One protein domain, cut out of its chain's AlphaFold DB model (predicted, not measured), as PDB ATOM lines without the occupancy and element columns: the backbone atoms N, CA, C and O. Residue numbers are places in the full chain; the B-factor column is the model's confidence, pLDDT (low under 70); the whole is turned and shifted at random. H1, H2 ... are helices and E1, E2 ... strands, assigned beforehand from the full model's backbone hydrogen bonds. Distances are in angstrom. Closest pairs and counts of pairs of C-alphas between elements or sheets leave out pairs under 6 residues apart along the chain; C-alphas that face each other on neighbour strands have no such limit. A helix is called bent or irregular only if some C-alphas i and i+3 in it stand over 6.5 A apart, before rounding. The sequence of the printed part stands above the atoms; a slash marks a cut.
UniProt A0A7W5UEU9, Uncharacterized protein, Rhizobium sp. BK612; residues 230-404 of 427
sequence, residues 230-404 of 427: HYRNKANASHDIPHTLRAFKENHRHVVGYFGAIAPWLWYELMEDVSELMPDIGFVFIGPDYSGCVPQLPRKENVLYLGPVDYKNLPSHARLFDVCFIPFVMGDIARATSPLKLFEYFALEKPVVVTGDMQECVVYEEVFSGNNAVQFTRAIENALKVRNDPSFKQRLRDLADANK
ATOM      1  N   HIS A 230      19.294  33.173   1.868       95.62
ATOM      2  CA  HIS A 230      19.777  32.380   2.993       95.62
ATOM      3  C   HIS A 230      19.373  32.975   4.356       95.62
ATOM      4  O   HIS A 230      18.800  32.257   5.183       95.62
ATOM      5  N   TYR A 231      19.603  34.275   4.576       95.75
ATOM      6  CA  TYR A 231      19.344  34.933   5.867       95.75
ATOM      7  C   TYR A 231      17.869  35.259   6.125       95.75
ATOM      8  O   TYR A 231      17.440  35.292   7.278       95.75
ATOM      9  N   ARG A 232      17.069  35.466   5.071       94.06
ATOM     10  CA  ARG A 232      15.633  35.777   5.186       94.06
ATOM     11  C   ARG A 232      14.737  34.538   5.142       94.06
ATOM     12  O   ARG A 232      13.534  34.639   5.394       94.06
ATOM     13  N   ASN A 233      15.290  33.363   4.840       92.88
ATOM     14  CA  ASN A 233      14.531  32.121   4.841       92.88
ATOM     15  C   ASN A 233      14.116  31.735   6.272       92.88
ATOM     16  O   ASN A 233      14.946  31.419   7.128       92.88
ATOM     17  N   LYS A 234      12.801  31.697   6.513       90.00
ATOM     18  CA  LYS A 234      12.217  31.328   7.811       90.00
ATOM     19  C   LYS A 234      12.618  29.927   8.276       90.00
ATOM     20  O   LYS A 234      12.772  29.730   9.475       90.00
ATOM     21  N   ALA A 235      12.808  28.974   7.362       88.75
ATOM     22  CA  ALA A 235      13.269  27.632   7.714       88.75
ATOM     23  C   ALA A 235      14.682  27.678   8.313       88.75
ATOM     24  O   ALA A 235      14.922  27.085   9.362       88.75
ATOM     25  N   ASN A 236      15.581  28.476   7.724       87.75
ATOM     26  CA  ASN A 236      16.940  28.650   8.238       87.75
ATOM     27  C   ASN A 236      16.938  29.307   9.622       87.75
ATOM     28  O   ASN A 236      17.665  28.870  10.511       87.75
ATOM     29  N   ALA A 237      16.064  30.291   9.836       84.56
ATOM     30  CA  ALA A 237      15.904  30.958  11.125       84.56
ATOM     31  C   ALA A 237      15.259  30.083  12.219       84.56
ATOM     32  O   ALA A 237      15.322  30.457  13.391       84.56
ATOM     33  N   SER A 238      14.644  28.949  11.864       86.00
ATOM     34  CA  SER A 238      13.942  28.041  12.786       86.00
ATOM     35  C   SER A 238      14.764  26.826  13.230       86.00
ATOM     36  O   SER A 238      14.245  26.012  13.992       86.00
ATOM     37  N   HIS A 239      16.026  26.694  12.803       89.06
ATOM     38  CA  HIS A 239      16.906  25.640  13.318       89.06
ATOM     39  C   HIS A 239      17.071  25.746  14.836       89.06
ATOM     40  O   HIS A 239      17.093  26.850  15.394       89.06
ATOM     41  N   ASP A 240      17.207  24.591  15.492       90.06
ATOM     42  CA  ASP A 240      17.448  24.559  16.929       90.06
ATOM     43  C   ASP A 240      18.776  25.248  17.257       90.06
ATOM     44  O   ASP A 240      19.754  25.178  16.509       90.06
ATOM     45  N   ILE A 241      18.777  25.947  18.384       93.75
ATOM     46  CA  ILE A 241      19.938  26.669  18.891       93.75
ATOM     47  C   ILE A 241      20.406  26.011  20.189       93.75
ATOM     48  O   ILE A 241      19.572  25.549  20.974       93.75
ATOM     49  N   PRO A 242      21.722  25.986  20.462       94.75
ATOM     50  CA  PRO A 242      22.246  25.379  21.676       94.75
ATOM     51  C   PRO A 242      21.602  25.962  22.938       94.75
ATOM     52  O   PRO A 242      21.410  27.175  23.051       94.75
ATOM     53  N   HIS A 243      21.332  25.103  23.927       95.31
ATOM     54  CA  HIS A 243      20.834  25.534  25.240       95.31
ATOM     55  C   HIS A 243      21.732  26.612  25.866       95.31
ATOM     56  O   HIS A 243      21.231  27.557  26.463       95.31
ATOM     57  N   THR A 244      23.050  26.502  25.677       96.25
ATOM     58  CA  THR A 244      24.035  27.482  26.154       96.25
ATOM     59  C   THR A 244      23.759  28.892  25.634       96.25
ATOM     60  O   THR A 244      23.785  29.835  26.416       96.25
ATOM     61  N   LEU A 245      23.424  29.045  24.348       96.25
ATOM     62  CA  LEU A 245      23.088  30.344  23.762       96.25
ATOM     63  C   LEU A 245      21.740  30.874  24.275       96.25
ATOM     64  O   LEU A 245      21.626  32.067  24.552       96.25
ATOM     65  N   ARG A 246      20.730  30.004  24.433       95.00
ATOM     66  CA  ARG A 246      19.424  30.395  24.998       95.00
ATOM     67  C   ARG A 246      19.564  30.927  26.422       95.00
ATOM     68  O   ARG A 246      19.186  32.067  26.672       95.00
ATOM     69  N   ALA A 247      20.184  30.142  27.301       95.88
ATOM     70  CA  ALA A 247      20.400  30.517  28.696       95.88
ATOM     71  C   ALA A 247      21.240  31.800  28.815       95.88
ATOM     72  O   ALA A 247      20.939  32.679  29.616       95.88
ATOM     73  N   PHE A 248      22.262  31.958  27.968       96.56
ATOM     74  CA  PHE A 248      23.062  33.181  27.948       96.56
ATOM     75  C   PHE A 248      22.243  34.415  27.551       96.56
ATOM     76  O   PHE A 248      22.389  35.467  28.174       96.56
ATOM     77  N   LYS A 249      21.358  34.298  26.551       94.38
ATOM     78  CA  LYS A 249      20.461  35.391  26.149       94.38
ATOM     79  C   LYS A 249      19.435  35.731  27.235       94.38
ATOM     80  O   LYS A 249      19.092  36.898  27.376       94.38
ATOM     81  N   GLU A 250      18.954  34.754  27.997       93.69
ATOM     82  CA  GLU A 250      18.024  34.988  29.115       93.69
ATOM     83  C   GLU A 250      18.666  35.800  30.249       93.69
ATOM     84  O   GLU A 250      17.999  36.639  30.852       93.69
ATOM     85  N   ASN A 251      19.972  35.625  30.473       95.00
ATOM     86  CA  ASN A 251      20.728  36.367  31.486       95.00
ATOM     87  C   ASN A 251      21.124  37.792  31.058       95.00
ATOM     88  O   ASN A 251      21.524  38.582  31.908       95.00
ATOM     89  N   HIS A 252      21.010  38.143  29.771       95.94
ATOM     90  CA  HIS A 252      21.460  39.438  29.250       95.94
ATOM     91  C   HIS A 252      20.382  40.127  28.416       95.94
ATOM     92  O   HIS A 252      19.976  39.666  27.340       95.94
ATOM     93  N   ARG A 253      19.969  41.316  28.866       90.12
ATOM     94  CA  ARG A 253      18.899  42.095  28.221       90.12
ATOM     95  C   ARG A 253      19.175  42.330  26.735       90.12
ATOM     96  O   ARG A 253      18.263  42.203  25.913       90.12
ATOM     97  N   HIS A 254      20.425  42.623  26.389       98.12
ATOM     98  CA  HIS A 254      20.876  42.808  25.015       98.12
ATOM     99  C   HIS A 254      22.069  41.918  24.698       98.12
ATOM    100  O   HIS A 254      22.900  41.664  25.568       98.12
ATOM    101  N   VAL A 255      22.139  41.458  23.449       98.56
ATOM    102  CA  VAL A 255      23.264  40.670  22.942       98.56
ATOM    103  C   VAL A 255      23.925  41.367  21.762       98.56
ATOM    104  O   VAL A 255      23.269  41.670  20.766       98.56
ATOM    105  N   VAL A 256      25.234  41.578  21.861       98.88
ATOM    106  CA  VAL A 256      26.091  42.020  20.759       98.88
ATOM    107  C   VAL A 256      26.807  40.800  20.192       98.88
ATOM    108  O   VAL A 256      27.425  40.042  20.938       98.88
ATOM    109  N   GLY A 257      26.700  40.576  18.885       98.62
ATOM    110  CA  GLY A 257      27.194  39.352  18.259       98.62
ATOM    111  C   GLY A 257      28.223  39.566  17.154       98.62
ATOM    112  O   GLY A 257      28.103  40.476  16.333       98.62
ATOM    113  N   TYR A 258      29.207  38.671  17.092       98.75
ATOM    114  CA  TYR A 258      30.107  38.481  15.956       98.75
ATOM    115  C   TYR A 258      30.001  37.040  15.484       98.75
ATOM    116  O   TYR A 258      30.109  36.111  16.291       98.75
ATOM    117  N   PHE A 259      29.864  36.847  14.173       97.62
ATOM    118  CA  PHE A 259      30.186  35.564  13.565       97.62
ATOM    119  C   PHE A 259      31.293  35.705  12.519       97.62
ATOM    120  O   PHE A 259      31.294  36.614  11.695       97.62
ATOM    121  N   GLY A 260      32.272  34.807  12.565       95.62
ATOM    122  CA  GLY A 260      33.459  34.828  11.722       95.62
ATOM    123  C   GLY A 260      34.637  34.122  12.375       95.62
ATOM    124  O   GLY A 260      34.588  33.747  13.540       95.62
ATOM    125  N   ALA A 261      35.728  33.956  11.632       94.38
ATOM    126  CA  ALA A 261      36.962  33.419  12.199       94.38
ATOM    127  C   ALA A 261      37.411  34.236  13.429       94.38
ATOM    128  O   ALA A 261      37.431  35.470  13.375       94.38
ATOM    129  N   ILE A 262      37.774  33.541  14.510       97.00
ATOM    130  CA  ILE A 262      38.453  34.133  15.667       97.00
ATOM    131  C   ILE A 262      39.934  34.169  15.321       97.00
ATOM    132  O   ILE A 262      40.576  33.125  15.311       97.00
ATOM    133  N   ALA A 263      40.440  35.335  14.931       93.69
ATOM    134  CA  ALA A 263      41.669  35.453  14.152       93.69
ATOM    135  C   ALA A 263      42.559  36.624  14.607       93.69
ATOM    136  O   ALA A 263      42.076  37.500  15.328       93.69
ATOM    137  N   PRO A 264      43.832  36.693  14.170       93.06
ATOM    138  CA  PRO A 264      44.768  37.733  14.607       93.06
ATOM    139  C   PRO A 264      44.355  39.173  14.281       93.06
ATOM    140  O   PRO A 264      44.842  40.098  14.913       93.06
ATOM    141  N   TRP A 265      43.475  39.373  13.298       94.31
ATOM    142  CA  TRP A 265      42.989  40.700  12.910       94.31
ATOM    143  C   TRP A 265      41.835  41.217  13.785       94.31
ATOM    144  O   TRP A 265      41.355  42.322  13.544       94.31
ATOM    145  N   LEU A 266      41.364  40.453  14.776       97.56
ATOM    146  CA  LEU A 266      40.426  40.951  15.788       97.56
ATOM    147  C   LEU A 266      41.166  41.734  16.876       97.56
ATOM    148  O   LEU A 266      42.258  41.355  17.287       97.56
ATOM    149  N   TRP A 267      40.552  42.811  17.361       98.12
ATOM    150  CA  TRP A 267      41.122  43.671  18.393       98.12
ATOM    151  C   TRP A 267      40.720  43.184  19.788       98.12
ATOM    152  O   TRP A 267      39.703  43.597  20.343       98.12
ATOM    153  N   TYR A 268      41.504  42.260  20.344       98.44
ATOM    154  CA  TYR A 268      41.197  41.593  21.615       98.44
ATOM    155  C   TYR A 268      41.179  42.546  22.808       98.44
ATOM    156  O   TYR A 268      40.267  42.462  23.627       98.44
ATOM    157  N   GLU A 269      42.104  43.502  22.858       98.50
ATOM    158  CA  GLU A 269      42.153  44.530  23.899       98.50
ATOM    159  C   GLU A 269      40.888  45.399  23.880       98.50
ATOM    160  O   GLU A 269      40.281  45.635  24.919       98.50
ATOM    161  N   LEU A 270      40.413  45.789  22.689       98.62
ATOM    162  CA  LEU A 270      39.149  46.514  22.550       98.62
ATOM    163  C   LEU A 270      37.964  45.687  23.067       98.62
ATOM    164  O   LEU A 270      37.077  46.231  23.719       98.62
ATOM    165  N   MET A 271      37.924  44.387  22.764       98.56
ATOM    166  CA  MET A 271      36.846  43.506  23.225       98.56
ATOM    167  C   MET A 271      36.868  43.320  24.750       98.56
ATOM    168  O   MET A 271      35.802  43.299  25.368       98.56
ATOM    169  N   GLU A 272      38.051  43.219  25.361       98.62
ATOM    170  CA  GLU A 272      38.222  43.171  26.821       98.62
ATOM    171  C   GLU A 272      37.669  44.448  27.465       98.62
ATOM    172  O   GLU A 272      36.764  44.370  28.298       98.62
ATOM    173  N   ASP A 273      38.116  45.617  27.001       98.62
ATOM    174  CA  ASP A 273      37.704  46.908  27.554       98.62
ATOM    175  C   ASP A 273      36.196  47.164  27.374       98.62
ATOM    176  O   ASP A 273      35.508  47.605  28.295       98.62
ATOM    177  N   VAL A 274      35.642  46.879  26.189       98.56
ATOM    178  CA  VAL A 274      34.210  47.094  25.906       98.56
ATOM    179  C   VAL A 274      33.335  46.161  26.740       98.56
ATOM    180  O   VAL A 274      32.309  46.599  27.266       98.56
ATOM    181  N   SER A 275      33.730  44.893  26.895       98.19
ATOM    182  CA  SER A 275      32.977  43.947  27.728       98.19
ATOM    183  C   SER A 275      33.017  44.305  29.217       98.19
ATOM    184  O   SER A 275      32.052  44.033  29.926       98.19
ATOM    185  N   GLU A 276      34.072  44.980  29.683       98.25
ATOM    186  CA  GLU A 276      34.159  45.520  31.044       98.25
ATOM    187  C   GLU A 276      33.289  46.759  31.257       98.25
ATOM    188  O   GLU A 276      32.620  46.887  32.280       98.25
ATOM    189  N   LEU A 277      33.257  47.659  30.272       98.31
ATOM    190  CA  LEU A 277      32.439  48.872  30.318       98.31
ATOM    191  C   LEU A 277      30.931  48.586  30.215       98.31
ATOM    192  O   LEU A 277      30.126  49.459  30.539       98.31
ATOM    193  N   MET A 278      30.540  47.396  29.749       97.81
ATOM    194  CA  MET A 278      29.146  47.014  29.510       97.81
ATOM    195  C   MET A 278      28.780  45.670  30.177       97.81
ATOM    196  O   MET A 278      28.406  44.727  29.473       97.81
ATOM    197  N   PRO A 279      28.839  45.554  31.520       96.69
ATOM    198  CA  PRO A 279      28.646  44.276  32.217       96.69
ATOM    199  C   PRO A 279      27.246  43.667  32.018       96.69
ATOM    200  O   PRO A 279      27.103  42.449  32.034       96.69
ATOM    201  N   ASP A 280      26.222  44.489  31.761       95.69
ATOM    202  CA  ASP A 280      24.838  44.036  31.543       95.69
ATOM    203  C   ASP A 280      24.556  43.557  30.100       95.69
ATOM    204  O   ASP A 280      23.459  43.073  29.788       95.69
ATOM    205  N   ILE A 281      25.515  43.736  29.186       98.19
ATOM    206  CA  ILE A 281      25.400  43.364  27.773       98.19
ATOM    207  C   ILE A 281      26.138  42.053  27.544       98.19
ATOM    208  O   ILE A 281      27.314  41.938  27.869       98.19
ATOM    209  N   GLY A 282      25.462  41.084  26.928       98.69
ATOM    210  CA  GLY A 282      26.083  39.823  26.541       98.69
ATOM    211  C   GLY A 282      26.814  39.948  25.206       98.69
ATOM    212  O   GLY A 282      26.234  40.398  24.220       98.69
ATOM    213  N   PHE A 283      28.059  39.490  25.136       98.81
ATOM    214  CA  PHE A 283      28.863  39.444  23.915       98.81
ATOM    215  C   PHE A 283      28.997  38.004  23.427       98.81
ATOM    216  O   PHE A 283      29.511  37.147  24.142       98.81
ATOM    217  N   VAL A 284      28.536  37.722  22.209       98.75
ATOM    218  CA  VAL A 284      28.557  36.372  21.628       98.75
ATOM    219  C   VAL A 284      29.506  36.314  20.436       98.75
ATOM    220  O   VAL A 284      29.380  37.083  19.485       98.75
ATOM    221  N   PHE A 285      30.412  35.340  20.459       98.69
ATOM    222  CA  PHE A 285      31.374  35.056  19.401       98.69
ATOM    223  C   PHE A 285      31.118  33.672  18.801       98.69
ATOM    224  O   PHE A 285      31.110  32.659  19.506       98.69
ATOM    225  N   ILE A 286      30.933  33.627  17.484       98.19
ATOM    226  CA  ILE A 286      30.670  32.405  16.722       98.19
ATOM    227  C   ILE A 286      31.719  32.261  15.627       98.19
ATOM    228  O   ILE A 286      31.921  33.174  14.837       98.19
ATOM    229  N   GLY A 287      32.340  31.095  15.520       96.31
ATOM    230  CA  GLY A 287      33.220  30.771  14.405       96.31
ATOM    231  C   GLY A 287      34.432  29.938  14.804       96.31
ATOM    232  O   GLY A 287      34.632  29.638  15.980       96.31
ATOM    233  N   PRO A 288      35.219  29.494  13.817       93.56
ATOM    234  CA  PRO A 288      36.378  28.655  14.069       93.56
ATOM    235  C   PRO A 288      37.535  29.449  14.680       93.56
ATOM    236  O   PRO A 288      37.761  30.613  14.344       93.56
ATOM    237  N   ASP A 289      38.315  28.761  15.515       92.62
ATOM    238  CA  ASP A 289      39.600  29.246  16.012       92.62
ATOM    239  C   ASP A 289      40.626  29.282  14.872       92.62
ATOM    240  O   ASP A 289      41.079  28.240  14.382       92.62
ATOM    241  N   TYR A 290      40.971  30.485  14.427       86.75
ATOM    242  CA  TYR A 290      41.948  30.721  13.382       86.75
ATOM    243  C   TYR A 290      43.275  31.113  14.026       86.75
ATOM    244  O   TYR A 290      43.376  32.105  14.738       86.75
ATOM    245  N   SER A 291      44.312  30.316  13.777       85.12
ATOM    246  CA  SER A 291      45.657  30.526  14.335       85.12
ATOM    247  C   SER A 291      45.769  30.430  15.867       85.12
ATOM    248  O   SER A 291      46.806  30.801  16.413       85.12
ATOM    249  N   GLY A 292      44.781  29.851  16.563       89.06
ATOM    250  CA  GLY A 292      44.856  29.620  18.012       89.06
ATOM    251  C   GLY A 292      44.584  30.879  18.837       89.06
ATOM    252  O   GLY A 292      45.205  31.073  19.882       89.06
ATOM    253  N   CYS A 293      43.706  31.750  18.348       93.38
ATOM    254  CA  CYS A 293      43.382  33.039  18.940       93.38
ATOM    255  C   CYS A 293      42.246  32.985  19.968       93.38
ATOM    256  O   CYS A 293      42.120  33.915  20.756       93.38
ATOM    257  N   VAL A 294      41.460  31.904  20.041       96.69
ATOM    258  CA  VAL A 294      40.384  31.767  21.050       96.69
ATOM    259  C   VAL A 294      40.830  32.057  22.491       96.69
ATOM    260  O   VAL A 294      40.078  32.726  23.197       96.69
ATOM    261  N   PRO A 295      42.024  31.639  22.966       97.25
ATOM    262  CA  PRO A 295      42.483  31.978  24.314       97.25
ATOM    263  C   PRO A 295      42.647  33.479  24.598       97.25
ATOM    264  O   PRO A 295      42.762  33.817  25.773       97.25
ATOM    265  N   GLN A 296      42.690  34.329  23.562       97.44
ATOM    266  CA  GLN A 296      42.773  35.793  23.658       97.44
ATOM    267  C   GLN A 296      41.398  36.455  23.806       97.44
ATOM    268  O   GLN A 296      41.329  37.640  24.116       97.44
ATOM    269  N   LEU A 297      40.298  35.722  23.576       98.19
ATOM    270  CA  LEU A 297      38.964  36.253  23.846       98.19
ATOM    271  C   LEU A 297      38.813  36.572  25.345       98.19
ATOM    272  O   LEU A 297      39.306  35.796  26.176       98.19
ATOM    273  N   PRO A 298      38.088  37.651  25.691       97.56
ATOM    274  CA  PRO A 298      37.805  37.998  27.077       97.56
ATOM    275  C   PRO A 298      37.197  36.835  27.862       97.56
ATOM    276  O   PRO A 298      36.315  36.121  27.375       97.56
ATOM    277  N   ARG A 299      37.649  36.651  29.105       96.69
ATOM    278  CA  ARG A 299      37.130  35.624  30.025       96.69
ATOM    279  C   ARG A 299      36.260  36.272  31.095       96.69
ATOM    280  O   ARG A 299      36.649  36.333  32.259       96.69
ATOM    281  N   LYS A 300      35.093  36.767  30.683       96.88
ATOM    282  CA  LYS A 300      34.114  37.440  31.547       96.88
ATOM    283  C   LYS A 300      32.759  36.722  31.493       96.88
ATOM    284  O   LYS A 300      32.466  36.028  30.522       96.88
ATOM    285  N   GLU A 301      31.929  36.884  32.526       97.12
ATOM    286  CA  GLU A 301      30.603  36.237  32.608       97.12
ATOM    287  C   GLU A 301      29.649  36.688  31.492       97.12
ATOM    288  O   GLU A 301      28.800  35.915  31.049       97.12
ATOM    289  N   ASN A 302      29.838  37.909  30.990       98.44
ATOM    290  CA  ASN A 302      29.076  38.492  29.894       98.44
ATOM    291  C   ASN A 302      29.688  38.219  28.509       98.44
ATOM    292  O   ASN A 302      29.349  38.901  27.543       98.44
ATOM    293  N   VAL A 303      30.570  37.223  28.377       98.62
ATOM    294  CA  VAL A 303      31.205  36.840  27.107       98.62
ATOM    295  C   VAL A 303      31.018  35.345  26.851       98.62
ATOM    296  O   VAL A 303      31.390  34.500  27.663       98.62
ATOM    297  N   LEU A 304      30.466  35.002  25.686       98.62
ATOM    298  CA  LEU A 304      30.213  33.628  25.261       98.62
ATOM    299  C   LEU A 304      30.871  33.337  23.913       98.62
ATOM    300  O   LEU A 304      30.531  33.933  22.895       98.62
ATOM    301  N   TYR A 305      31.744  32.334  23.887       98.50
ATOM    302  CA  TYR A 305      32.252  31.737  22.655       98.50
ATOM    303  C   TYR A 305      31.543  30.405  22.379       98.50
ATOM    304  O   TYR A 305      31.596  29.489  23.198       98.50
ATOM    305  N   LEU A 306      30.886  30.289  21.221       97.19
ATOM    306  CA  LEU A 306      30.134  29.087  20.833       97.19
ATOM    307  C   LEU A 306      30.942  28.077  20.016       97.19
ATOM    308  O   LEU A 306      30.511  26.935  19.858       97.19
ATOM    309  N   GLY A 307      32.097  28.474  19.485       96.25
ATOM    310  CA  GLY A 307      32.789  27.673  18.484       96.25
ATOM    311  C   GLY A 307      32.212  27.830  17.077       96.25
ATOM    312  O   GLY A 307      31.405  28.730  16.816       96.25
ATOM    313  N   PRO A 308      32.661  26.981  16.136       94.56
ATOM    314  CA  PRO A 308      32.186  27.014  14.763       94.56
ATOM    315  C   PRO A 308      30.714  26.604  14.659       94.56
ATOM    316  O   PRO A 308      30.298  25.596  15.227       94.56
ATOM    317  N   VAL A 309      29.959  27.352  13.856       93.50
ATOM    318  CA  VAL A 309      28.583  27.036  13.454       93.50
ATOM    319  C   VAL A 309      28.550  26.961  11.932       93.50
ATOM    320  O   VAL A 309      29.156  27.795  11.261       93.50
ATOM    321  N   ASP A 310      27.872  25.943  11.403       91.88
ATOM    322  CA  ASP A 310      27.667  25.782   9.962       91.88
ATOM    323  C   ASP A 310      26.950  27.008   9.382       91.88
ATOM    324  O   ASP A 310      25.987  27.498   9.980       91.88
ATOM    325  N   TYR A 311      27.390  27.476   8.211       92.25
ATOM    326  CA  TYR A 311      26.792  28.614   7.515       92.25
ATOM    327  C   TYR A 311      25.264  28.495   7.415       92.25
ATOM    328  O   TYR A 311      24.558  29.441   7.751       92.25
ATOM    329  N   LYS A 312      24.735  27.301   7.108       91.88
ATOM    330  CA  LYS A 312      23.290  27.029   7.001       91.88
ATOM    331  C   LYS A 312      22.512  27.366   8.282       91.88
ATOM    332  O   LYS A 312      21.341  27.736   8.209       91.88
ATOM    333  N   ASN A 313      23.173  27.274   9.436       93.38
ATOM    334  CA  ASN A 313      22.596  27.492  10.760       93.38
ATOM    335  C   ASN A 313      22.898  28.884  11.335       93.38
ATOM    336  O   ASN A 313      22.335  29.243  12.371       93.38
ATOM    337  N   LEU A 314      23.755  29.694  10.702       95.19
ATOM    338  CA  LEU A 314      24.062  31.041  11.194       95.19
ATOM    339  C   LEU A 314      22.816  31.928  11.379       95.19
ATOM    340  O   LEU A 314      22.757  32.609  12.407       95.19
ATOM    341  N   PRO A 315      21.786  31.906  10.501       96.50
ATOM    342  CA  PRO A 315      20.594  32.734  10.688       96.50
ATOM    343  C   PRO A 315      19.854  32.456  12.002       96.50
ATOM    344  O   PRO A 315      19.426  33.397  12.673       96.50
ATOM    345  N   SER A 316      19.727  31.188  12.421       95.62
ATOM    346  CA  SER A 316      19.033  30.843  13.673       95.62
ATOM    347  C   SER A 316      19.791  31.297  14.919       95.62
ATOM    348  O   SER A 316      19.164  31.617  15.929       95.62
ATOM    349  N   HIS A 317      21.121  31.369  14.844       96.31
ATOM    350  CA  HIS A 317      21.970  31.846  15.932       96.31
ATOM    351  C   HIS A 317      21.959  33.376  15.991       96.31
ATOM    352  O   HIS A 317      21.648  33.965  17.027       96.31
ATOM    353  N   ALA A 318      22.223  34.023  14.855       95.69
ATOM    354  CA  ALA A 318      22.361  35.470  14.765       95.69
ATOM    355  C   ALA A 318      21.037  36.227  14.954       95.69
ATOM    356  O   ALA A 318      21.049  37.408  15.303       95.69
ATOM    357  N   ARG A 319      19.874  35.570  14.803       92.56
ATOM    358  CA  ARG A 319      18.571  36.205  15.092       92.56
ATOM    359  C   ARG A 319      18.477  36.741  16.525       92.56
ATOM    360  O   ARG A 319      17.753  37.714  16.744       92.56
ATOM    361  N   LEU A 320      19.203  36.124  17.466       94.44
ATOM    362  CA  LEU A 320      19.239  36.507  18.880       94.44
ATOM    363  C   LEU A 320      20.097  37.742  19.162       94.44
ATOM    364  O   LEU A 320      20.032  38.275  20.267       94.44
ATOM    365  N   PHE A 321      20.884  38.199  18.189       97.94
ATOM    366  CA  PHE A 321      21.679  39.409  18.336       97.94
ATOM    367  C   PHE A 321      20.768  40.634  18.280       97.94
ATOM    368  O   PHE A 321      19.866  40.729  17.448       97.94
ATOM    369  N   ASP A 322      20.995  41.582  19.176       98.62
ATOM    370  CA  ASP A 322      20.376  42.905  19.160       98.62
ATOM    371  C   ASP A 322      21.179  43.859  18.260       98.62
ATOM    372  O   ASP A 322      20.596  44.667  17.538       98.62
ATOM    373  N   VAL A 323      22.508  43.732  18.281       98.81
ATOM    374  CA  VAL A 323      23.481  44.484  17.475       98.81
ATOM    375  C   VAL A 323      24.559  43.514  17.002       98.81
ATOM    376  O   VAL A 323      24.929  42.592  17.731       98.81
ATOM    377  N   CYS A 324      25.081  43.715  15.797       98.88
ATOM    378  CA  CYS A 324      26.240  42.980  15.309       98.88
ATOM    379  C   CYS A 324      27.482  43.871  15.323       98.88
ATOM    380  O   CYS A 324      27.381  45.083  15.134       98.88
ATOM    381  N   PHE A 325      28.664  43.285  15.510       98.81
ATOM    382  CA  PHE A 325      29.915  44.044  15.465       98.81
ATOM    383  C   PHE A 325      31.022  43.392  14.631       98.81
ATOM    384  O   PHE A 325      30.998  42.188  14.366       98.81
ATOM    385  N   ILE A 326      31.982  44.208  14.187       98.75
ATOM    386  CA  ILE A 326      33.209  43.781  13.504       98.75
ATOM    387  C   ILE A 326      34.399  44.533  14.133       98.75
ATOM    388  O   ILE A 326      34.762  45.616  13.671       98.75
ATOM    389  N   PRO A 327      34.986  44.007  15.225       97.88
ATOM    390  CA  PRO A 327      36.024  44.699  15.987       97.88
ATOM    391  C   PRO A 327      37.422  44.402  15.421       97.88
ATOM    392  O   PRO A 327      38.220  43.713  16.053       97.88
ATOM    393  N   PHE A 328      37.714  44.845  14.197       97.75
ATOM    394  CA  PHE A 328      39.026  44.604  13.582       97.75
ATOM    395  C   PHE A 328      40.088  45.561  14.130       97.75
ATOM    396  O   PHE A 328      39.799  46.729  14.386       97.75
ATOM    397  N   VAL A 329      41.326  45.089  14.269       97.12
ATOM    398  CA  VAL A 329      42.471  45.946  14.613       97.12
ATOM    399  C   VAL A 329      42.621  47.031  13.546       97.12
ATOM    400  O   VAL A 329      42.556  46.744  12.351       97.12
ATOM    401  N   MET A 330      42.818  48.276  13.980       95.00
ATOM    402  CA  MET A 330      43.075  49.410  13.085       95.00
ATOM    403  C   MET A 330      44.344  49.155  12.256       95.00
ATOM    404  O   MET A 330      45.308  48.576  12.758       95.00
ATOM    405  N   GLY A 331      44.376  49.591  10.997       94.62
ATOM    406  CA  GLY A 331      45.496  49.317  10.094       94.62
ATOM    407  C   GLY A 331      45.084  48.919   8.679       94.62
ATOM    408  O   GLY A 331      43.915  48.987   8.299       94.62
ATOM    409  N   ASP A 332      46.072  48.497   7.885       93.38
ATOM    410  CA  ASP A 332      45.898  48.216   6.453       93.38
ATOM    411  C   ASP A 332      44.897  47.096   6.180       93.38
ATOM    412  O   ASP A 332      44.098  47.206   5.254       93.38
ATOM    413  N   ILE A 333      44.875  46.059   7.024       92.75
ATOM    414  CA  ILE A 333      43.896  44.975   6.906       92.75
ATOM    415  C   ILE A 333      42.481  45.537   7.032       92.75
ATOM    416  O   ILE A 333      41.673  45.332   6.132       92.75
ATOM    417  N   ALA A 334      42.179  46.282   8.099       95.56
ATOM    418  CA  ALA A 334      40.854  46.869   8.293       95.56
ATOM    419  C   ALA A 334      40.472  47.810   7.141       95.56
ATOM    420  O   ALA A 334      39.364  47.698   6.614       95.56
ATOM    421  N   ARG A 335      41.401  48.665   6.692       96.56
ATOM    422  CA  ARG A 335      41.155  49.605   5.588       96.56
ATOM    423  C   ARG A 335      40.891  48.925   4.250       96.56
ATOM    424  O   ARG A 335      40.089  49.424   3.470       96.56
ATOM    425  N   ALA A 336      41.539  47.793   3.988       95.38
ATOM    426  CA  ALA A 336      41.438  47.067   2.725       95.38
ATOM    427  C   ALA A 336      40.488  45.856   2.775       95.38
ATOM    428  O   ALA A 336      40.503  45.033   1.860       95.38
ATOM    429  N   THR A 337      39.663  45.719   3.820       95.31
ATOM    430  CA  THR A 337      38.712  44.606   3.945       95.31
ATOM    431  C   THR A 337      37.309  45.023   3.517       95.31
ATOM    432  O   THR A 337      36.721  45.933   4.094       95.31
ATOM    433  N   SER A 338      36.716  44.261   2.595       96.94
ATOM    434  CA  SER A 338      35.270  44.247   2.338       96.94
ATOM    435  C   SER A 338      34.653  43.025   3.032       96.94
ATOM    436  O   SER A 338      34.716  41.921   2.492       96.94
ATOM    437  N   PRO A 339      34.117  43.128   4.259       96.56
ATOM    438  CA  PRO A 339      33.698  41.945   5.006       96.56
ATOM    439  C   PRO A 339      32.328  41.431   4.542       96.56
ATOM    440  O   PRO A 339      31.366  42.188   4.483       96.56
ATOM    441  N   LEU A 340      32.206  40.113   4.334       97.50
ATOM    442  CA  LEU A 340      30.913  39.435   4.105       97.50
ATOM    443  C   LEU A 340      29.885  39.808   5.184       97.50
ATOM    444  O   LEU A 340      28.780  40.255   4.883       97.50
ATOM    445  N   LYS A 341      30.340  39.736   6.440       97.44
ATOM    446  CA  LYS A 341      29.572  39.975   7.668       97.44
ATOM    447  C   LYS A 341      28.759  41.252   7.635       97.44
ATOM    448  O   LYS A 341      27.644  41.254   8.127       97.44
ATOM    449  N   LEU A 342      29.289  42.325   7.049       98.62
ATOM    450  CA  LEU A 342      28.564  43.589   6.958       98.62
ATOM    451  C   LEU A 342      27.225  43.398   6.234       98.62
ATOM    452  O   LEU A 342      26.169  43.732   6.766       98.62
ATOM    453  N   PHE A 343      27.272  42.793   5.050       98.62
ATOM    454  CA  PHE A 343      26.096  42.563   4.219       98.62
ATOM    455  C   PHE A 343      25.199  41.456   4.789       98.62
ATOM    456  O   PHE A 343      23.976  41.530   4.684       98.62
ATOM    457  N   GLU A 344      25.789  40.457   5.448       98.50
ATOM    458  CA  GLU A 344      25.062  39.412   6.178       98.50
ATOM    459  C   GLU A 344      24.261  40.008   7.350       98.50
ATOM    460  O   GLU A 344      23.090  39.678   7.543       98.50
ATOM    461  N   TYR A 345      24.840  40.958   8.088       98.62
ATOM    462  CA  TYR A 345      24.157  41.677   9.165       98.62
ATOM    463  C   TYR A 345      23.068  42.621   8.643       98.62
ATOM    464  O   TYR A 345      22.004  42.718   9.258       98.62
ATOM    465  N   PHE A 346      23.277  43.249   7.481       98.69
ATOM    466  CA  PHE A 346      22.227  44.005   6.793       98.69
ATOM    467  C   PHE A 346      21.048  43.100   6.410       98.69
ATOM    468  O   PHE A 346      19.895  43.449   6.663       98.69
ATOM    469  N   ALA A 347      21.315  41.901   5.880       98.25
ATOM    470  CA  ALA A 347      20.271  40.936   5.527       98.25
ATOM    471  C   ALA A 347      19.507  40.398   6.749       98.25
ATOM    472  O   ALA A 347      18.327  40.071   6.629       98.25
ATOM    473  N   LEU A 348      20.167  40.343   7.911       97.50
ATOM    474  CA  LEU A 348      19.574  40.032   9.216       97.50
ATOM    475  C   LEU A 348      18.846  41.223   9.866       97.50
ATOM    476  O   LEU A 348      18.251  41.058  10.936       97.50
ATOM    477  N   GLU A 349      18.901  42.406   9.248       98.12
ATOM    478  CA  GLU A 349      18.298  43.650   9.737       98.12
ATOM    479  C   GLU A 349      18.801  44.035  11.140       98.12
ATOM    480  O   GLU A 349      18.037  44.487  12.001       98.12
ATOM    481  N   LYS A 350      20.101  43.822  11.387       98.31
ATOM    482  CA  LYS A 350      20.769  44.165  12.647       98.31
ATOM    483  C   LYS A 350      21.668  45.388  12.459       98.31
ATOM    484  O   LYS A 350      22.479  45.387  11.532       98.31
ATOM    485  N   PRO A 351      21.577  46.410  13.331       98.69
ATOM    486  CA  PRO A 351      22.554  47.493  13.356       98.69
ATOM    487  C   PRO A 351      23.978  46.953  13.502       98.69
ATOM    488  O   PRO A 351      24.194  45.979  14.230       98.69
ATOM    489  N   VAL A 352      24.935  47.596  12.830       98.81
ATOM    490  CA  VAL A 352      26.330  47.142  12.771       98.81
ATOM    491  C   VAL A 352      27.254  48.174  13.406       98.81
ATOM    492  O   VAL A 352      27.161  49.359  13.091       98.81
ATOM    493  N   VAL A 353      28.157  47.715  14.273       98.94
ATOM    494  CA  VAL A 353      29.232  48.526  14.861       98.94
ATOM    495  C   VAL A 353      30.589  48.018  14.381       98.94
ATOM    496  O   VAL A 353      30.893  46.833  14.507       98.94
ATOM    497  N   VAL A 354      31.430  48.897  13.850       98.88
ATOM    498  CA  VAL A 354      32.764  48.545  13.333       98.88
ATOM    499  C   VAL A 354      33.857  49.417  13.939       98.88
ATOM    500  O   VAL A 354      33.584  50.454  14.546       98.88
ATOM    501  N   THR A 355      35.115  49.023  13.777       98.31
ATOM    502  CA  THR A 355      36.233  49.939  14.034       98.31
ATOM    503  C   THR A 355      36.362  50.938  12.886       98.31
ATOM    504  O   THR A 355      36.067  50.616  11.734       98.31
ATOM    505  N   GLY A 356      36.732  52.188  13.181       97.06
ATOM    506  CA  GLY A 356      36.597  53.278  12.206       97.06
ATOM    507  C   GLY A 356      37.534  53.204  11.000       97.06
ATOM    508  O   GLY A 356      37.253  53.852   9.997       97.06
ATOM    509  N   ASP A 357      38.590  52.386  11.044       95.44
ATOM    510  CA  ASP A 357      39.464  52.143   9.886       95.44
ATOM    511  C   ASP A 357      38.817  51.258   8.817       95.44
ATOM    512  O   ASP A 357      39.358  51.147   7.721       95.44
ATOM    513  N   MET A 358      37.676  50.624   9.088       97.88
ATOM    514  CA  MET A 358      37.003  49.759   8.121       97.88
ATOM    515  C   MET A 358      36.313  50.577   7.020       97.88
ATOM    516  O   MET A 358      35.095  50.759   7.034       97.88
ATOM    517  N   GLN A 359      37.095  51.067   6.053       97.25
ATOM    518  CA  GLN A 359      36.663  52.016   5.017       97.25
ATOM    519  C   GLN A 359      35.464  51.515   4.206       97.25
ATOM    520  O   GLN A 359      34.529  52.271   3.971       97.25
ATOM    521  N   GLU A 360      35.431  50.229   3.848       97.75
ATOM    522  CA  GLU A 360      34.295  49.635   3.124       97.75
ATOM    523  C   GLU A 360      33.019  49.514   3.974       97.75
ATOM    524  O   GLU A 360      31.952  49.229   3.438       97.75
ATOM    525  N   CYS A 361      33.106  49.713   5.293       98.56
ATOM    526  CA  CYS A 361      31.969  49.670   6.213       98.56
ATOM    527  C   CYS A 361      31.467  51.072   6.565       98.56
ATOM    528  O   CYS A 361      30.270  51.325   6.509       98.56
ATOM    529  N   VAL A 362      32.368  51.999   6.902       98.00
ATOM    530  CA  VAL A 362      31.996  53.349   7.376       98.00
ATOM    531  C   VAL A 362      31.452  54.268   6.275       98.00
ATOM    532  O   VAL A 362      31.046  55.390   6.554       98.00
ATOM    533  N   VAL A 363      31.432  53.801   5.022       97.44
ATOM    534  CA  VAL A 363      30.780  54.487   3.894       97.44
ATOM    535  C   VAL A 363      29.250  54.436   3.963       97.44
ATOM    536  O   VAL A 363      28.600  55.207   3.264       97.44
ATOM    537  N   TYR A 364      28.675  53.530   4.761       98.38
ATOM    538  CA  TYR A 364      27.228  53.410   4.950       98.38
ATOM    539  C   TYR A 364      26.795  54.202   6.185       98.38
ATOM    540  O   TYR A 364      27.321  53.983   7.275       98.38
ATOM    541  N   GLU A 365      25.803  55.082   6.039       97.94
ATOM    542  CA  GLU A 365      25.292  55.918   7.138       97.94
ATOM    543  C   GLU A 365      24.655  55.088   8.267       97.94
ATOM    544  O   GLU A 365      24.608  55.509   9.421       97.94
ATOM    545  N   GLU A 366      24.183  53.883   7.948       98.44
ATOM    546  CA  GLU A 366      23.620  52.913   8.885       98.44
ATOM    547  C   GLU A 366      24.675  52.211   9.757       98.44
ATOM    548  O   GLU A 366      24.321  51.492  10.696       98.44
ATOM    549  N   VAL A 367      25.964  52.376   9.457       98.81
ATOM    550  CA  VAL A 367      27.050  51.732  10.200       98.81
ATOM    551  C   VAL A 367      27.586  52.679  11.264       98.81
ATOM    552  O   VAL A 367      28.043  53.785  10.987       98.81
ATOM    553  N   PHE A 368      27.584  52.210  12.508       98.88
ATOM    554  CA  PHE A 368      28.181  52.921  13.631       98.88
ATOM    555  C   PHE A 368      29.657  52.545  13.761       98.88
ATOM    556  O   PHE A 368      30.047  51.416  13.455       98.88
ATOM    557  N   SER A 369      30.491  53.454  14.262       98.62
ATOM    558  CA  SER A 369      31.915  53.171  14.438       98.62
ATOM    559  C   SER A 369      32.527  53.798  15.685       98.62
ATOM    560  O   SER A 369      32.021  54.781  16.233       98.62
ATOM    561  N   GLY A 370      33.629  53.205  16.147       98.12
ATOM    562  CA  GLY A 370      34.447  53.730  17.236       98.12
ATOM    563  C   GLY A 370      35.905  53.290  17.116       98.12
ATOM    564  O   GLY A 370      36.187  52.190  16.649       98.12
ATOM    565  N   ASN A 371      36.837  54.147  17.546       96.81
ATOM    566  CA  ASN A 371      38.285  53.917  17.398       96.81
ATOM    567  C   ASN A 371      38.985  53.542  18.711       96.81
ATOM    568  O   ASN A 371      40.205  53.430  18.759       96.81
ATOM    569  N   ASN A 372      38.226  53.415  19.795       98.12
ATOM    570  CA  ASN A 372      38.672  52.985  21.117       98.12
ATOM    571  C   ASN A 372      37.460  52.496  21.915       98.12
ATOM    572  O   ASN A 372      36.324  52.734  21.502       98.12
ATOM    573  N   ALA A 373      37.692  51.876  23.071       98.44
ATOM    574  CA  ALA A 373      36.639  51.278  23.886       98.44
ATOM    575  C   ALA A 373      35.495  52.249  24.215       98.44
ATOM    576  O   ALA A 373      34.334  51.924  24.001       98.44
ATOM    577  N   VAL A 374      35.799  53.483  24.631       98.56
ATOM    578  CA  VAL A 374      34.772  54.481  24.985       98.56
ATOM    579  C   VAL A 374      33.899  54.848  23.783       98.56
ATOM    580  O   VAL A 374      32.674  54.908  23.893       98.56
ATOM    581  N   GLN A 375      34.509  55.107  22.626       98.75
ATOM    582  CA  GLN A 375      33.767  55.428  21.404       98.75
ATOM    583  C   GLN A 375      32.978  54.223  20.890       98.75
ATOM    584  O   GLN A 375      31.840  54.380  20.459       98.75
ATOM    585  N   PHE A 376      33.562  53.029  20.965       98.75
ATOM    586  CA  PHE A 376      32.946  51.793  20.504       98.75
ATOM    587  C   PHE A 376      31.742  51.407  21.377       98.75
ATOM    588  O   PHE A 376      30.684  51.077  20.850       98.75
ATOM    589  N   THR A 377      31.845  51.571  22.699       98.75
ATOM    590  CA  THR A 377      30.720  51.442  23.639       98.75
ATOM    591  C   THR A 377      29.590  52.410  23.291       98.75
ATOM    592  O   THR A 377      28.447  51.986  23.131       98.75
ATOM    593  N   ARG A 378      29.891  53.697  23.058       98.81
ATOM    594  CA  ARG A 378      28.876  54.681  22.624       98.81
ATOM    595  C   ARG A 378      28.231  54.307  21.286       98.81
ATOM    596  O   ARG A 378      27.037  54.530  21.090       98.81
ATOM    597  N   ALA A 379      29.006  53.747  20.361       98.88
ATOM    598  CA  ALA A 379      28.500  53.256  19.085       98.88
ATOM    599  C   ALA A 379      27.520  52.086  19.280       98.88
ATOM    600  O   ALA A 379      26.441  52.105  18.690       98.88
ATOM    601  N   ILE A 380      27.826  51.134  20.173       98.88
ATOM    602  CA  ILE A 380      26.906  50.054  20.573       98.88
ATOM    603  C   ILE A 380      25.633  50.623  21.207       98.88
ATOM    604  O   ILE A 380      24.533  50.225  20.825       98.88
ATOM    605  N   GLU A 381      25.741  51.575  22.133       98.75
ATOM    606  CA  GLU A 381      24.574  52.209  22.762       98.75
ATOM    607  C   GLU A 381      23.663  52.889  21.733       98.75
ATOM    608  O   GLU A 381      22.438  52.784  21.810       98.75
ATOM    609  N   ASN A 382      24.243  53.576  20.746       98.81
ATOM    610  CA  ASN A 382      23.483  54.217  19.674       98.81
ATOM    611  C   ASN A 382      22.842  53.193  18.729       98.81
ATOM    612  O   ASN A 382      21.662  53.326  18.401       98.81
ATOM    613  N   ALA A 383      23.566  52.131  18.376       98.81
ATOM    614  CA  ALA A 383      23.041  51.014  17.600       98.81
ATOM    615  C   ALA A 383      21.859  50.328  18.317       98.81
ATOM    616  O   ALA A 383      20.823  50.044  17.711       98.81
ATOM    617  N   LEU A 384      21.954  50.142  19.638       98.75
ATOM    618  CA  LEU A 384      20.882  49.571  20.452       98.75
ATOM    619  C   LEU A 384      19.611  50.428  20.433       98.75
ATOM    620  O   LEU A 384      18.517  49.861  20.478       98.75
ATOM    621  N   LYS A 385      19.710  51.760  20.339       98.62
ATOM    622  CA  LYS A 385      18.534  52.653  20.278       98.62
ATOM    623  C   LYS A 385      17.695  52.425  19.017       98.62
ATOM    624  O   LYS A 385      16.474  52.499  19.098       98.62
ATOM    625  N   VAL A 386      18.326  52.091  17.889       98.62
ATOM    626  CA  VAL A 386      17.651  51.914  16.587       98.62
ATOM    627  C   VAL A 386      17.335  50.456  16.239       98.62
ATOM    628  O   VAL A 386      16.635  50.195  15.267       98.62
ATOM    629  N   ARG A 387      17.785  49.479  17.038       97.88
ATOM    630  CA  ARG A 387      17.674  48.032  16.736       97.88
ATOM    631  C   ARG A 387      16.270  47.507  16.429       97.88
ATOM    632  O   ARG A 387      16.132  46.450  15.823       97.88
ATOM    633  N   ASN A 388      15.231  48.199  16.896       97.69
ATOM    634  CA  ASN A 388      13.828  47.843  16.675       97.69
ATOM    635  C   ASN A 388      13.065  48.894  15.863       97.69
ATOM    636  O   ASN A 388      11.864  48.734  15.675       97.69
ATOM    637  N   ASP A 389      13.747  49.933  15.382       98.50
ATOM    638  CA  ASP A 389      13.158  50.947  14.516       98.50
ATOM    639  C   ASP A 389      12.826  50.323  13.144       98.50
ATOM    640  O   ASP A 389      13.734  49.845  12.452       98.50
ATOM    641  N   PRO A 390      11.545  50.303  12.726       98.50
ATOM    642  CA  PRO A 390      11.153  49.717  11.446       98.50
ATOM    643  C   PRO A 390      11.784  50.412  10.234       98.50
ATOM    644  O   PRO A 390      12.133  49.745   9.264       98.50
ATOM    645  N   SER A 391      11.965  51.735  10.291       98.62
ATOM    646  CA  SER A 391      12.581  52.506   9.210       98.62
ATOM    647  C   SER A 391      14.067  52.186   9.072       98.62
ATOM    648  O   SER A 391      14.565  52.052   7.957       98.62
ATOM    649  N   PHE A 392      14.772  52.004  10.195       98.69
ATOM    650  CA  PHE A 392      16.183  51.621  10.189       98.69
ATOM    651  C   PHE A 392      16.357  50.215   9.608       98.69
ATOM    652  O   PHE A 392      17.172  50.010   8.711       98.69
ATOM    653  N   LYS A 393      15.531  49.253  10.044       98.69
ATOM    654  CA  LYS A 393      15.529  47.892   9.483       98.69
ATOM    655  C   LYS A 393      15.224  47.867   7.993       98.69
ATOM    656  O   LYS A 393      15.839  47.090   7.269       98.69
ATOM    657  N   GLN A 394      14.308  48.717   7.527       98.69
ATOM    658  CA  GLN A 394      14.011  48.819   6.102       98.69
ATOM    659  C   GLN A 394      15.233  49.291   5.306       98.69
ATOM    660  O   GLN A 394      15.560  48.667   4.304       98.69
ATOM    661  N   ARG A 395      15.974  50.299   5.782       98.75
ATOM    662  CA  ARG A 395      17.209  50.732   5.104       98.75
ATOM    663  C   ARG A 395      18.266  49.629   5.051       98.75
ATOM    664  O   ARG A 395      18.854  49.401   4.000       98.75
ATOM    665  N   LEU A 396      18.450  48.874   6.138       98.75
ATOM    666  CA  LEU A 396      19.335  47.700   6.132       98.75
ATOM    667  C   LEU A 396      18.887  46.638   5.116       98.75
ATOM    668  O   LEU A 396      19.715  46.057   4.413       98.75
ATOM    669  N   ARG A 397      17.576  46.398   5.014       98.56
ATOM    670  CA  ARG A 397      16.993  45.480   4.031       98.56
ATOM    671  C   ARG A 397      17.337  45.924   2.607       98.56
ATOM    672  O   ARG A 397      17.826  45.102   1.832       98.56
ATOM    673  N   ASP A 398      17.144  47.204   2.308       98.69
ATOM    674  CA  ASP A 398      17.415  47.790   0.995       98.69
ATOM    675  C   ASP A 398      18.911  47.715   0.650       98.69
ATOM    676  O   ASP A 398      19.278  47.311  -0.456       98.69
ATOM    677  N   LEU A 399      19.794  47.996   1.619       98.69
ATOM    678  CA  LEU A 399      21.240  47.829   1.461       98.69
ATOM    679  C   LEU A 399      21.622  46.375   1.171       98.69
ATOM    680  O   LEU A 399      22.441  46.124   0.288       98.69
ATOM    681  N   ALA A 400      21.045  45.402   1.874       98.50
ATOM    682  CA  ALA A 400      21.315  43.993   1.599       98.50
ATOM    683  C   ALA A 400      20.868  43.595   0.180       98.50
ATOM    684  O   ALA A 400      21.607  42.911  -0.529       98.50
ATOM    685  N   ASP A 401      19.698  44.066  -0.261       98.44
ATOM    686  CA  ASP A 401      19.165  43.780  -1.597       98.44
ATOM    687  C   ASP A 401      19.991  44.429  -2.718       98.44
ATOM    688  O   ASP A 401      20.192  43.809  -3.765       98.44
ATOM    689  N   ALA A 402      20.534  45.625  -2.483       98.06
ATOM    690  CA  ALA A 402      21.447  46.306  -3.404       98.06
ATOM    691  C   ALA A 402      22.837  45.645  -3.486       98.06
ATOM    692  O   ALA A 402      23.575  45.855  -4.449       98.06
ATOM    693  N   ASN A 403      23.203  44.830  -2.493       98.12
ATOM    694  CA  ASN A 403      24.522  44.209  -2.370       98.12
ATOM    695  C   ASN A 403      24.462  42.671  -2.440       98.12
ATOM    696  O   ASN A 403      25.302  41.972  -1.867       98.12
ATOM    697  N   LYS A 404      23.484  42.123  -3.172       98.31
ATOM    698  CA  LYS A 404      23.378  40.680  -3.436       98.31
ATOM    699  C   LYS A 404      24.524  40.158  -4.289       98.31
ATOM    700  O   LYS A 404      24.979  40.828  -5.216       98.31
TER     701      LYS A 404
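This is residues 230 to 404 of the 427 residues of an uncharacterized protein of Rhizobium sp. BK612 (UniProt A0A7W5UEU9). Six parallel strands make a strongly twisted sheet sandwiched between helices: H2, H4 and H6 on one face, H3 and H8 on the other, three layers in all. H9 packs on H6 and short H1 on H4, while short H5 and H7 meet near E5. The printed part has 175 residues, with nine named helices and six named strands in the chain order H1 H2 E1 H3 E2 E3 H4 E4 H5 H6 E5 H7 E6 H8 H9; the class is mixed, helices and strands. Across the sheet the order is E3 E2 E1 E4 E5 E6. The whole is compact, with a radius of gyration of the C-alphas of 14.8 A and a rounded outline of 37 by 34 by 30 A.

Start with the inner strands E2, residues 281 to 286, and E1, 254 to 259, where N 256 and O 282 are 2.8 A apart. On the other side of E2 is the edge strand E3, residues 303 to 307, with N 304 and O 283 at 2.8 A. Next to E1 look for E4, residues 323 to 326, with N 257 and O 323 at 2.9 A. The pairing of E4 is staggered: residues 323 to 324 pair with E1, and 324 to 326 with E5, residues 352 to 355, where N 353 and O 324 are 2.9 A apart. The other edge strand is E6, residues 367 to 370; N 368 and O 352 of E5 are 2.9 A apart. Now look at the helices. H6, residues 340 to 347, is over E4 at a height over the sheet of 9.1 A, along the strands at 13 degrees on the local plane. On the same face, H4, residues 311 to 318, is only just over E2 and E1, with 3 C-alphas falling on each; it is irregular, C-alphas 312 and 315 being 7.3 A apart. H2, residues 243 to 251, is over E2 at a height of 8.9 A. On the opposite face from H4 and H6 is H3, residues 268 to 277. H8, residues 373 to 386, is on the sheet and touches H3 with residues 373 to 377 alone, at a steep tilt of 63 degrees, the same way; their closest C-alphas, Val 274 and Ala 373, are 5.2 A apart. H9, residues 390 to 402, touches H6 with residues 396 to 401 alone, at a steep tilt of 50 degrees, opposite ways; the closest C-alphas, Phe 346 and Leu 396, are 4.7 A apart. H1, residues 234 to 237, touches H4, with C-alphas Ala 237 and Ser 316 closest at 4.0 A. H5, residues 332 to 335, only just touches H7, residues 359 to 362, with 3 pairs of C-alphas within 8 A, closest Arg 335 and Gln 359 at 5.1 A. H7 only grazes the sheet, with residues 361 to 362. E1 H3 E2, E4 H5 H6 E5 and E5 H7 E6 are strand-helix-strand units, parallel neighbour strands with helices between; E3 H4 E4 is a split one, with E2 and E1 between its strands. These four crossovers are right-handed. Every O i to N i+4 pair is within hydrogen-bond range in H2, H3, H6 and H9; H4 has 2 of 4 and H8 9 of 10, while H1, H5 and H7 are too short for such a pair.

Find C-alpha 254 at (20.876, 42.808, 25.015), where E1 begins; it runs 16.4 A, as does E2. H8 runs 20.4 A from C-alpha 373 at (36.639, 51.278, 23.886), and H9 runs 18.4 A to C-alpha 402 at (21.447, 46.306, -3.404). H3 runs 14.3 A.

The C-alphas farthest apart, Gly 292 and Ser 391, are 40.5 A apart. The printed part has no cut. The link from E2 to E3, residues 287 to 302, is long. The mean pLDDT of the printed part is 96.6, and no printed residue is under 70.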